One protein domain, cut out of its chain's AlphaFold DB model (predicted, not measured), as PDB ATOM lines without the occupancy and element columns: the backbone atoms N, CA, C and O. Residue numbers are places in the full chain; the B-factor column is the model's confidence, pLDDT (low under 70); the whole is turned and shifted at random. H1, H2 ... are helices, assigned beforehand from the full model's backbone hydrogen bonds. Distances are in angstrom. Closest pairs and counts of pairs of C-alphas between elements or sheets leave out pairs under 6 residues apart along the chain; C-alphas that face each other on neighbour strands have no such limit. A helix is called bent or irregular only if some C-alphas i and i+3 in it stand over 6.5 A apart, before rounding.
ATOM      1  N   SER A   2      29.307   5.739 -26.425       94.62
ATOM      2  CA  SER A   2      27.892   5.843 -26.045       94.62
ATOM      3  C   SER A   2      27.301   7.175 -26.525       94.62
ATOM      4  O   SER A   2      28.033   8.147 -26.726       94.62
ATOM      5  N   ASN A   3      25.980   7.243 -26.703       96.31
ATOM      6  CA  ASN A   3      25.314   8.490 -27.095       96.31
ATOM      7  C   ASN A   3      25.610   9.621 -26.097       96.31
ATOM      8  O   ASN A   3      25.911  10.738 -26.506       96.31
ATOM      9  N   ASN A   4      25.656   9.298 -24.803       94.88
ATOM     10  CA  ASN A   4      26.015  10.245 -23.749       94.88
ATOM     11  C   ASN A   4      27.447  10.773 -23.910       94.88
ATOM     12  O   ASN A   4      27.674  11.966 -23.745       94.88
ATOM     13  N   ALA A   5      28.402   9.915 -24.292       96.81
ATOM     14  CA  ALA A   5      29.777  10.343 -24.542       96.81
ATOM     15  C   ALA A   5      29.874  11.302 -25.739       96.81
ATOM     16  O   ALA A   5      30.610  12.281 -25.672       96.81
ATOM     17  N   LYS A   6      29.098  11.072 -26.808       96.62
ATOM     18  CA  LYS A   6      29.040  11.988 -27.962       96.62
ATOM     19  C   LYS A   6      28.448  13.348 -27.580       96.62
ATOM     20  O   LYS A   6      28.996  14.373 -27.969       96.62
ATOM     21  N   VAL A   7      27.363  13.356 -26.800       96.69
ATOM     22  CA  VAL A   7      26.730  14.594 -26.312       96.69
ATOM     23  C   VAL A   7      27.684  15.369 -25.406       96.69
ATOM     24  O   VAL A   7      27.855  16.570 -25.592       96.69
ATOM     25  N   ALA A   8      28.354  14.687 -24.474       96.69
ATOM     26  CA  ALA A   8      29.339  15.309 -23.598       96.69
ATOM     27  C   ALA A   8      30.509  15.905 -24.397       96.69
ATOM     28  O   ALA A   8      30.850  17.068 -24.200       96.69
ATOM     29  N   ALA A   9      31.072  15.149 -25.346       97.88
ATOM     30  CA  ALA A   9      32.151  15.629 -26.205       97.88
ATOM     31  C   ALA A   9      31.730  16.854 -27.036       97.88
ATOM     32  O   ALA A   9      32.473  17.831 -27.105       97.88
ATOM     33  N   GLY A  10      30.521  16.839 -27.609       97.75
ATOM     34  CA  GLY A  10      29.969  17.981 -28.341       97.75
ATOM     35  C   GLY A  10      29.770  19.214 -27.454       97.75
ATOM     36  O   GLY A  10      30.133  20.317 -27.853       97.75
ATOM     37  N   GLY A  11      29.263  19.026 -26.232       96.62
ATOM     38  CA  GLY A  11      29.105  20.105 -25.256       96.62
ATOM     39  C   GLY A  11      30.438  20.738 -24.854       96.62
ATOM     40  O   GLY A  11      30.551  21.961 -24.826       96.62
ATOM     41  N   VAL A  12      31.467  19.919 -24.610       97.62
ATOM     42  CA  VAL A  12      32.819  20.407 -24.293       97.62
ATOM     43  C   VAL A  12      33.417  21.162 -25.477       97.62
ATOM     44  O   VAL A  12      33.909  22.271 -25.295       97.62
ATOM     45  N   ALA A  13      33.336  20.610 -26.690       98.19
ATOM     46  CA  ALA A  13      33.853  21.267 -27.888       98.19
ATOM     47  C   ALA A  13      33.184  22.631 -28.125       98.19
ATOM     48  O   ALA A  13      33.874  23.626 -28.331       98.19
ATOM     49  N   ALA A  14      31.852  22.704 -28.021       97.81
ATOM     50  CA  ALA A  14      31.119  23.962 -28.128       97.81
ATOM     51  C   ALA A  14      31.520  24.959 -27.027       97.81
ATOM     52  O   ALA A  14      31.741  26.133 -27.318       97.81
ATOM     53  N   GLY A  15      31.672  24.497 -25.781       96.56
ATOM     54  CA  GLY A  15      32.122  25.331 -24.665       96.56
ATOM     55  C   GLY A  15      33.524  25.910 -24.876       96.56
ATOM     56  O   GLY A  15      33.736  27.095 -24.636       96.56
ATOM     57  N   LEU A  16      34.463  25.108 -25.383       98.00
ATOM     58  CA  LEU A  16      35.814  25.569 -25.714       98.00
ATOM     59  C   LEU A  16      35.800  26.601 -26.841       98.00
ATOM     60  O   LEU A  16      36.468  27.623 -26.728       98.00
ATOM     61  N   ILE A  17      35.006  26.378 -27.892       98.25
ATOM     62  CA  ILE A  17      34.841  27.359 -28.973       98.25
ATOM     63  C   ILE A  17      34.318  28.682 -28.404       98.25
ATOM     64  O   ILE A  17      34.891  29.729 -28.688       98.25
ATOM     65  N   LEU A  18      33.286  28.654 -27.554       97.81
ATOM     66  CA  LEU A  18      32.775  29.871 -26.918       97.81
ATOM     67  C   LEU A  18      33.862  30.583 -26.102       97.81
ATOM     68  O   LEU A  18      34.017  31.790 -26.236       97.81
ATOM     69  N   LEU A  19      34.641  29.854 -25.299       97.06
ATOM     70  CA  LEU A  19      35.686  30.438 -24.448       97.06
ATOM     71  C   LEU A  19      36.903  30.974 -25.218       97.06
ATOM     72  O   LEU A  19      37.591  31.849 -24.704       97.06
ATOM     73  N   ILE A  20      37.177  30.474 -26.427       98.06
ATOM     74  CA  ILE A  20      38.257  30.990 -27.285       98.06
ATOM     75  C   ILE A  20      37.893  32.367 -27.855       98.06
ATOM     76  O   ILE A  20      38.749  33.245 -27.935       98.06
ATOM     77  N   TRP A  21      36.635  32.554 -28.261       98.25
ATOM     78  CA  TRP A  21      36.201  33.739 -29.014       98.25
ATOM     79  C   TRP A  21      35.494  34.802 -28.172       98.25
ATOM     80  O   TRP A  21      35.342  35.937 -28.621       98.25
ATOM     81  N   LEU A  22      35.038  34.453 -26.971       97.81
ATOM     82  CA  LEU A  22      34.270  35.338 -26.102       97.81
ATOM     83  C   LEU A  22      34.936  35.468 -24.734       97.81
ATOM     84  O   LEU A  22      35.566  34.525 -24.251       97.81
ATOM     85  N   PRO A  23      34.735  36.601 -24.040       98.19
ATOM     86  CA  PRO A  23      35.106  36.683 -22.640       98.19
ATOM     87  C   PRO A  23      34.293  35.668 -21.828       98.19
ATOM     88  O   PRO A  23      33.131  35.381 -22.133       98.19
ATOM     89  N   TRP A  24      34.894  35.152 -20.754       97.00
ATOM     90  CA  TRP A  24      34.327  34.057 -19.960       97.00
ATOM     91  C   TRP A  24      32.886  34.323 -19.484       97.00
ATOM     92  O   TRP A  24      32.064  33.409 -19.468       97.00
ATOM     93  N   TRP A  25      32.552  35.575 -19.152       97.62
ATOM     94  CA  TRP A  25      31.211  35.957 -18.704       97.62
ATOM     95  C   TRP A  25      30.172  35.837 -19.827       97.62
ATOM     96  O   TRP A  25      29.056  35.389 -19.578       97.62
ATOM     97  N   ALA A  26      30.530  36.167 -21.071       98.00
ATOM     98  CA  ALA A  26      29.624  36.059 -22.211       98.00
ATOM     99  C   ALA A  26      29.396  34.591 -22.592       98.00
ATOM    100  O   ALA A  26      28.261  34.188 -22.834       98.00
ATOM    101  N   ALA A  27      30.448  33.766 -22.558       97.75
ATOM    102  CA  ALA A  27      30.313  32.322 -22.730       97.75
ATOM    103  C   ALA A  27      29.383  31.714 -21.661       97.75
ATOM    104  O   ALA A  27      28.481  30.944 -21.995       97.75
ATOM    105  N   LEU A  28      29.536  32.115 -20.393       97.06
ATOM    106  CA  LEU A  28      28.665  31.680 -19.298       97.06
ATOM    107  C   LEU A  28      27.205  32.108 -19.513       97.06
ATOM    108  O   LEU A  28      26.294  31.293 -19.346       97.06
ATOM    109  N   LEU A  29      26.977  33.353 -19.940       98.31
ATOM    110  CA  LEU A  29      25.639  33.837 -20.279       98.31
ATOM    111  C   LEU A  29      25.019  33.068 -21.445       98.31
ATOM    112  O   LEU A  29      23.817  32.848 -21.427       98.31
ATOM    113  N   ILE A  30      25.790  32.620 -22.434       97.75
ATOM    114  CA  ILE A  30      25.254  31.809 -23.537       97.75
ATOM    115  C   ILE A  30      24.882  30.410 -23.043       97.75
ATOM    116  O   ILE A  30      23.766  29.949 -23.286       97.75
ATOM    117  N   VAL A  31      25.784  29.752 -22.310       96.88
ATOM    118  CA  VAL A  31      25.583  28.383 -21.809       96.88
ATOM    119  C   VAL A  31      24.350  28.282 -20.910       96.88
ATOM    120  O   VAL A  31      23.627  27.290 -20.979       96.88
ATOM    121  N   LEU A  32      24.080  29.300 -20.090       97.62
ATOM    122  CA  LEU A  32      22.916  29.322 -19.196       97.62
ATOM    123  C   LEU A  32      21.705  30.027 -19.812       97.62
ATOM    124  O   LEU A  32      20.568  29.568 -19.685       97.62
ATOM    125  N   GLY A  33      21.948  31.148 -20.479       97.94
ATOM    126  CA  GLY A  33      20.921  32.038 -21.001       97.94
ATOM    127  C   GLY A  33      20.192  31.455 -22.196       97.94
ATOM    128  O   GLY A  33      18.978  31.604 -22.262       97.94
ATOM    129  N   VAL A  34      20.868  30.728 -23.094       97.56
ATOM    130  CA  VAL A  34      20.185  30.100 -24.236       97.56
ATOM    131  C   VAL A  34      19.184  29.034 -23.765       97.56
ATOM    132  O   VAL A  34      18.017  29.144 -24.140       97.56
ATOM    133  N   PRO A  35      19.539  28.058 -22.902       96.06
ATOM    134  CA  PRO A  35      18.555  27.118 -22.358       96.06
ATOM    135  C   PRO A  35      17.439  27.791 -21.554       96.06
ATOM    136  O   PRO A  35      16.278  27.396 -21.673       96.06
ATOM    137  N   ALA A  36      17.764  28.814 -20.756       97.12
ATOM    138  CA  ALA A  36      16.767  29.553 -19.986       97.12
ATOM    139  C   ALA A  36      15.780  30.293 -20.901       97.12
ATOM    140  O   ALA A  36      14.569  30.140 -20.748       97.12
ATOM    141  N   ALA A  37      16.279  31.036 -21.888       97.88
ATOM    142  CA  ALA A  37      15.462  31.736 -22.871       97.88
ATOM    143  C   ALA A  37      14.625  30.755 -23.695       97.88
ATOM    144  O   ALA A  37      13.429  30.975 -23.858       97.88
ATOM    145  N   ALA A  38      15.209  29.633 -24.129       97.19
ATOM    146  CA  ALA A  38      14.481  28.578 -24.824       97.19
ATOM    147  C   ALA A  38      13.330  28.037 -23.966       97.19
ATOM    148  O   ALA A  38      12.213  27.917 -24.455       97.19
ATOM    149  N   TYR A  39      13.563  27.772 -22.675       95.62
ATOM    150  CA  TYR A  39      12.524  27.311 -21.752       95.62
ATOM    151  C   TYR A  39      11.406  28.341 -21.533       95.62
ATOM    152  O   TYR A  39      10.231  27.977 -21.409       95.62
ATOM    153  N   LEU A  40      11.762  29.623 -21.462       96.44
ATOM    154  CA  LEU A  40      10.803  30.716 -21.314       96.44
ATOM    155  C   LEU A  40       9.993  30.941 -22.594       96.44
ATOM    156  O   LEU A  40       8.799  31.215 -22.499       96.44
ATOM    157  N   ALA A  41      10.614  30.747 -23.759       97.56
ATOM    158  CA  ALA A  41       9.974  30.822 -25.068       97.56
ATOM    159  C   ALA A  41       9.026  29.644 -25.353       97.56
ATOM    160  O   ALA A  41       8.228  29.726 -26.281       97.56
ATOM    161  N   LEU A  42       9.082  28.559 -24.569       96.94
ATOM    162  CA  LEU A  42       8.122  27.463 -24.694       96.94
ATOM    163  C   LEU A  42       6.699  27.925 -24.378       96.94
ATOM    164  O   LEU A  42       6.446  28.620 -23.382       96.94
ATOM    165  N   ASP A  43       5.751  27.379 -25.134       97.00
ATOM    166  CA  ASP A  43       4.338  27.520 -24.823       97.00
ATOM    167  C   ASP A  43       4.021  26.924 -23.441       97.00
ATOM    168  O   ASP A  43       4.648  25.944 -23.004       97.00
ATOM    169  N   PRO A  44       2.996  27.436 -22.735       94.88
ATOM    170  CA  PRO A  44       2.588  26.885 -21.447       94.88
ATOM    171  C   PRO A  44       2.329  25.370 -21.476       94.88
ATOM    172  O   PRO A  44       2.631  24.681 -20.499       94.88
ATOM    173  N   SER A  45       1.809  24.831 -22.585       93.69
ATOM    174  CA  SER A  45       1.563  23.395 -22.779       93.69
ATOM    175  C   SER A  45       2.867  22.584 -22.855       93.69
ATOM    176  O   SER A  45       3.016  21.587 -22.141       93.69
ATOM    177  N   GLN A  46       3.845  23.047 -23.640       94.81
ATOM    178  CA  GLN A  46       5.171  22.438 -23.773       94.81
ATOM    179  C   GLN A  46       5.917  22.467 -22.440       94.81
ATOM    180  O   GLN A  46       6.400  21.436 -21.973       94.81
ATOM    181  N   ARG A  47       5.929  23.624 -21.768       95.38
ATOM    182  CA  ARG A  47       6.564  23.797 -20.458       95.38
ATOM    183  C   ARG A  47       5.963  22.875 -19.392       95.38
ATOM    184  O   ARG A  47       6.704  22.290 -18.601       95.38
ATOM    185  N   ARG A  48       4.634  22.702 -19.369       92.88
ATOM    186  CA  ARG A  48       3.951  21.748 -18.470       92.88
ATOM    187  C   ARG A  48       4.371  20.310 -18.755       92.88
ATOM    188  O   ARG A  48       4.704  19.588 -17.819       92.88
ATOM    189  N   ARG A  49       4.406  19.906 -20.029       92.44
ATOM    190  CA  ARG A  49       4.864  18.567 -20.428       92.44
ATOM    191  C   ARG A  49       6.314  18.328 -20.010       92.44
ATOM    192  O   ARG A  49       6.601  17.295 -19.417       92.44
ATOM    193  N   LEU A  50       7.199  19.295 -20.236       93.12
ATOM    194  CA  LEU A  50       8.607  19.219 -19.838       93.12
ATOM    195  C   LEU A  50       8.775  19.092 -18.318       93.12
ATOM    196  O   LEU A  50       9.582  18.291 -17.852       93.12
ATOM    197  N   ARG A  51       7.966  19.814 -17.528       92.56
ATOM    198  CA  ARG A  51       7.932  19.657 -16.064       92.56
ATOM    199  C   ARG A  51       7.496  18.251 -15.637       92.56
ATOM    200  O   ARG A  51       8.111  17.701 -14.731       92.56
ATOM    201  N   ARG A  52       6.493  17.655 -16.293       92.12
ATOM    202  CA  ARG A  52       6.071  16.262 -16.027       92.12
ATOM    203  C   ARG A  52       7.159  15.257 -16.400       92.12
ATOM    204  O   ARG A  52       7.478  14.378 -15.609       92.12
ATOM    205  N   VAL A  53       7.786  15.429 -17.567       93.69
ATOM    206  CA  VAL A  53       8.942  14.629 -18.014       93.69
ATOM    207  C   VAL A  53      10.060  14.669 -16.976       93.69
ATOM    208  O   VAL A  53      10.556  13.625 -16.565       93.69
ATOM    209  N   SER A  54      10.401  15.865 -16.494       89.62
ATOM    210  CA  SER A  54      11.415  16.061 -15.457       89.62
ATOM    211  C   SER A  54      11.053  15.369 -14.135       89.62
ATOM    212  O   SER A  54      11.930  14.794 -13.494       89.62
TER     213      SER A  54
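Overview. This is residues 2 to 54 of the 60 residues of an uncharacterized protein of Streptomyces sp. SID10362 (UniProt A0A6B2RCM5). The longest helix, H1, forms one long arm of an open, uneven U. H2 makes the base, meeting H1 at a corner near their ends, and the short H3 is the other arm, with no helix filling the space between H1 and H3. The printed part has 53 residues with three named helices, in the order H1, H2, H3, and no named strand; its class is all helix. The whole is loose, with a radius of gyration of the C-alphas of 14.1 A, and flat, spanning 38 by 30 by 11 A.

Along the chain. H1 is residues 3 to 21, 27.6 A from first to last C-alpha; it begins at C-alpha 3 at (25.314, 8.490, -27.095). H2 is residues 24 to 41, 25.1 A long, beginning at C-alpha 24 at (34.327, 34.057, -19.960). It has a kink of 32 degrees near residue 35, and is neither bent nor irregular, but only just: C-alphas 31 and 34 are 6.2 A apart. H3 is residues 44 to 54, 15.2 A long, and ends at C-alpha 54 at (11.415, 16.061, -15.457).

Arrangement. H1 touches H2 with residues 15 to 19 alone, and H2 touches H1 with residues 27 to 31 alone. Their closest C-alphas are those of Leu 18 and Ala 27, 5.4 A apart. The two helices run opposite ways at a steep tilt of 54 degrees. H2 and H3 are close but not clearly touching, with 1 pair of C-alphas within 8 A: the closest are those of Tyr 39 and Arg 47, 7.0 A apart. They run opposite ways at a steep tilt of 67 degrees, only just short of about perpendicular. H1 and H3 are apart. In H1 and H3 every O i to N i+4 pair is within hydrogen-bond range; in H2 it is 13 of 14.

Size, cuts and confidence. The two C-alphas farthest apart are those of Ile 20 and Ser 45, at 37.7 A, and the first and last printed C-alphas, Ser 2 and Ser 54, are 22.1 A apart. Residues 2 to 10, of which 3 to 10 belong to H1, stand free, and so do residues 20 to 25 and residues 32 to 38 of H2. The links from H1 to H2 and from H2 to H3 are both tight, with 2 residues in each. The printed part has no cut. The mean pLDDT of the printed part is 96.4, and no printed residue is under 70; H3 has a mean of 93.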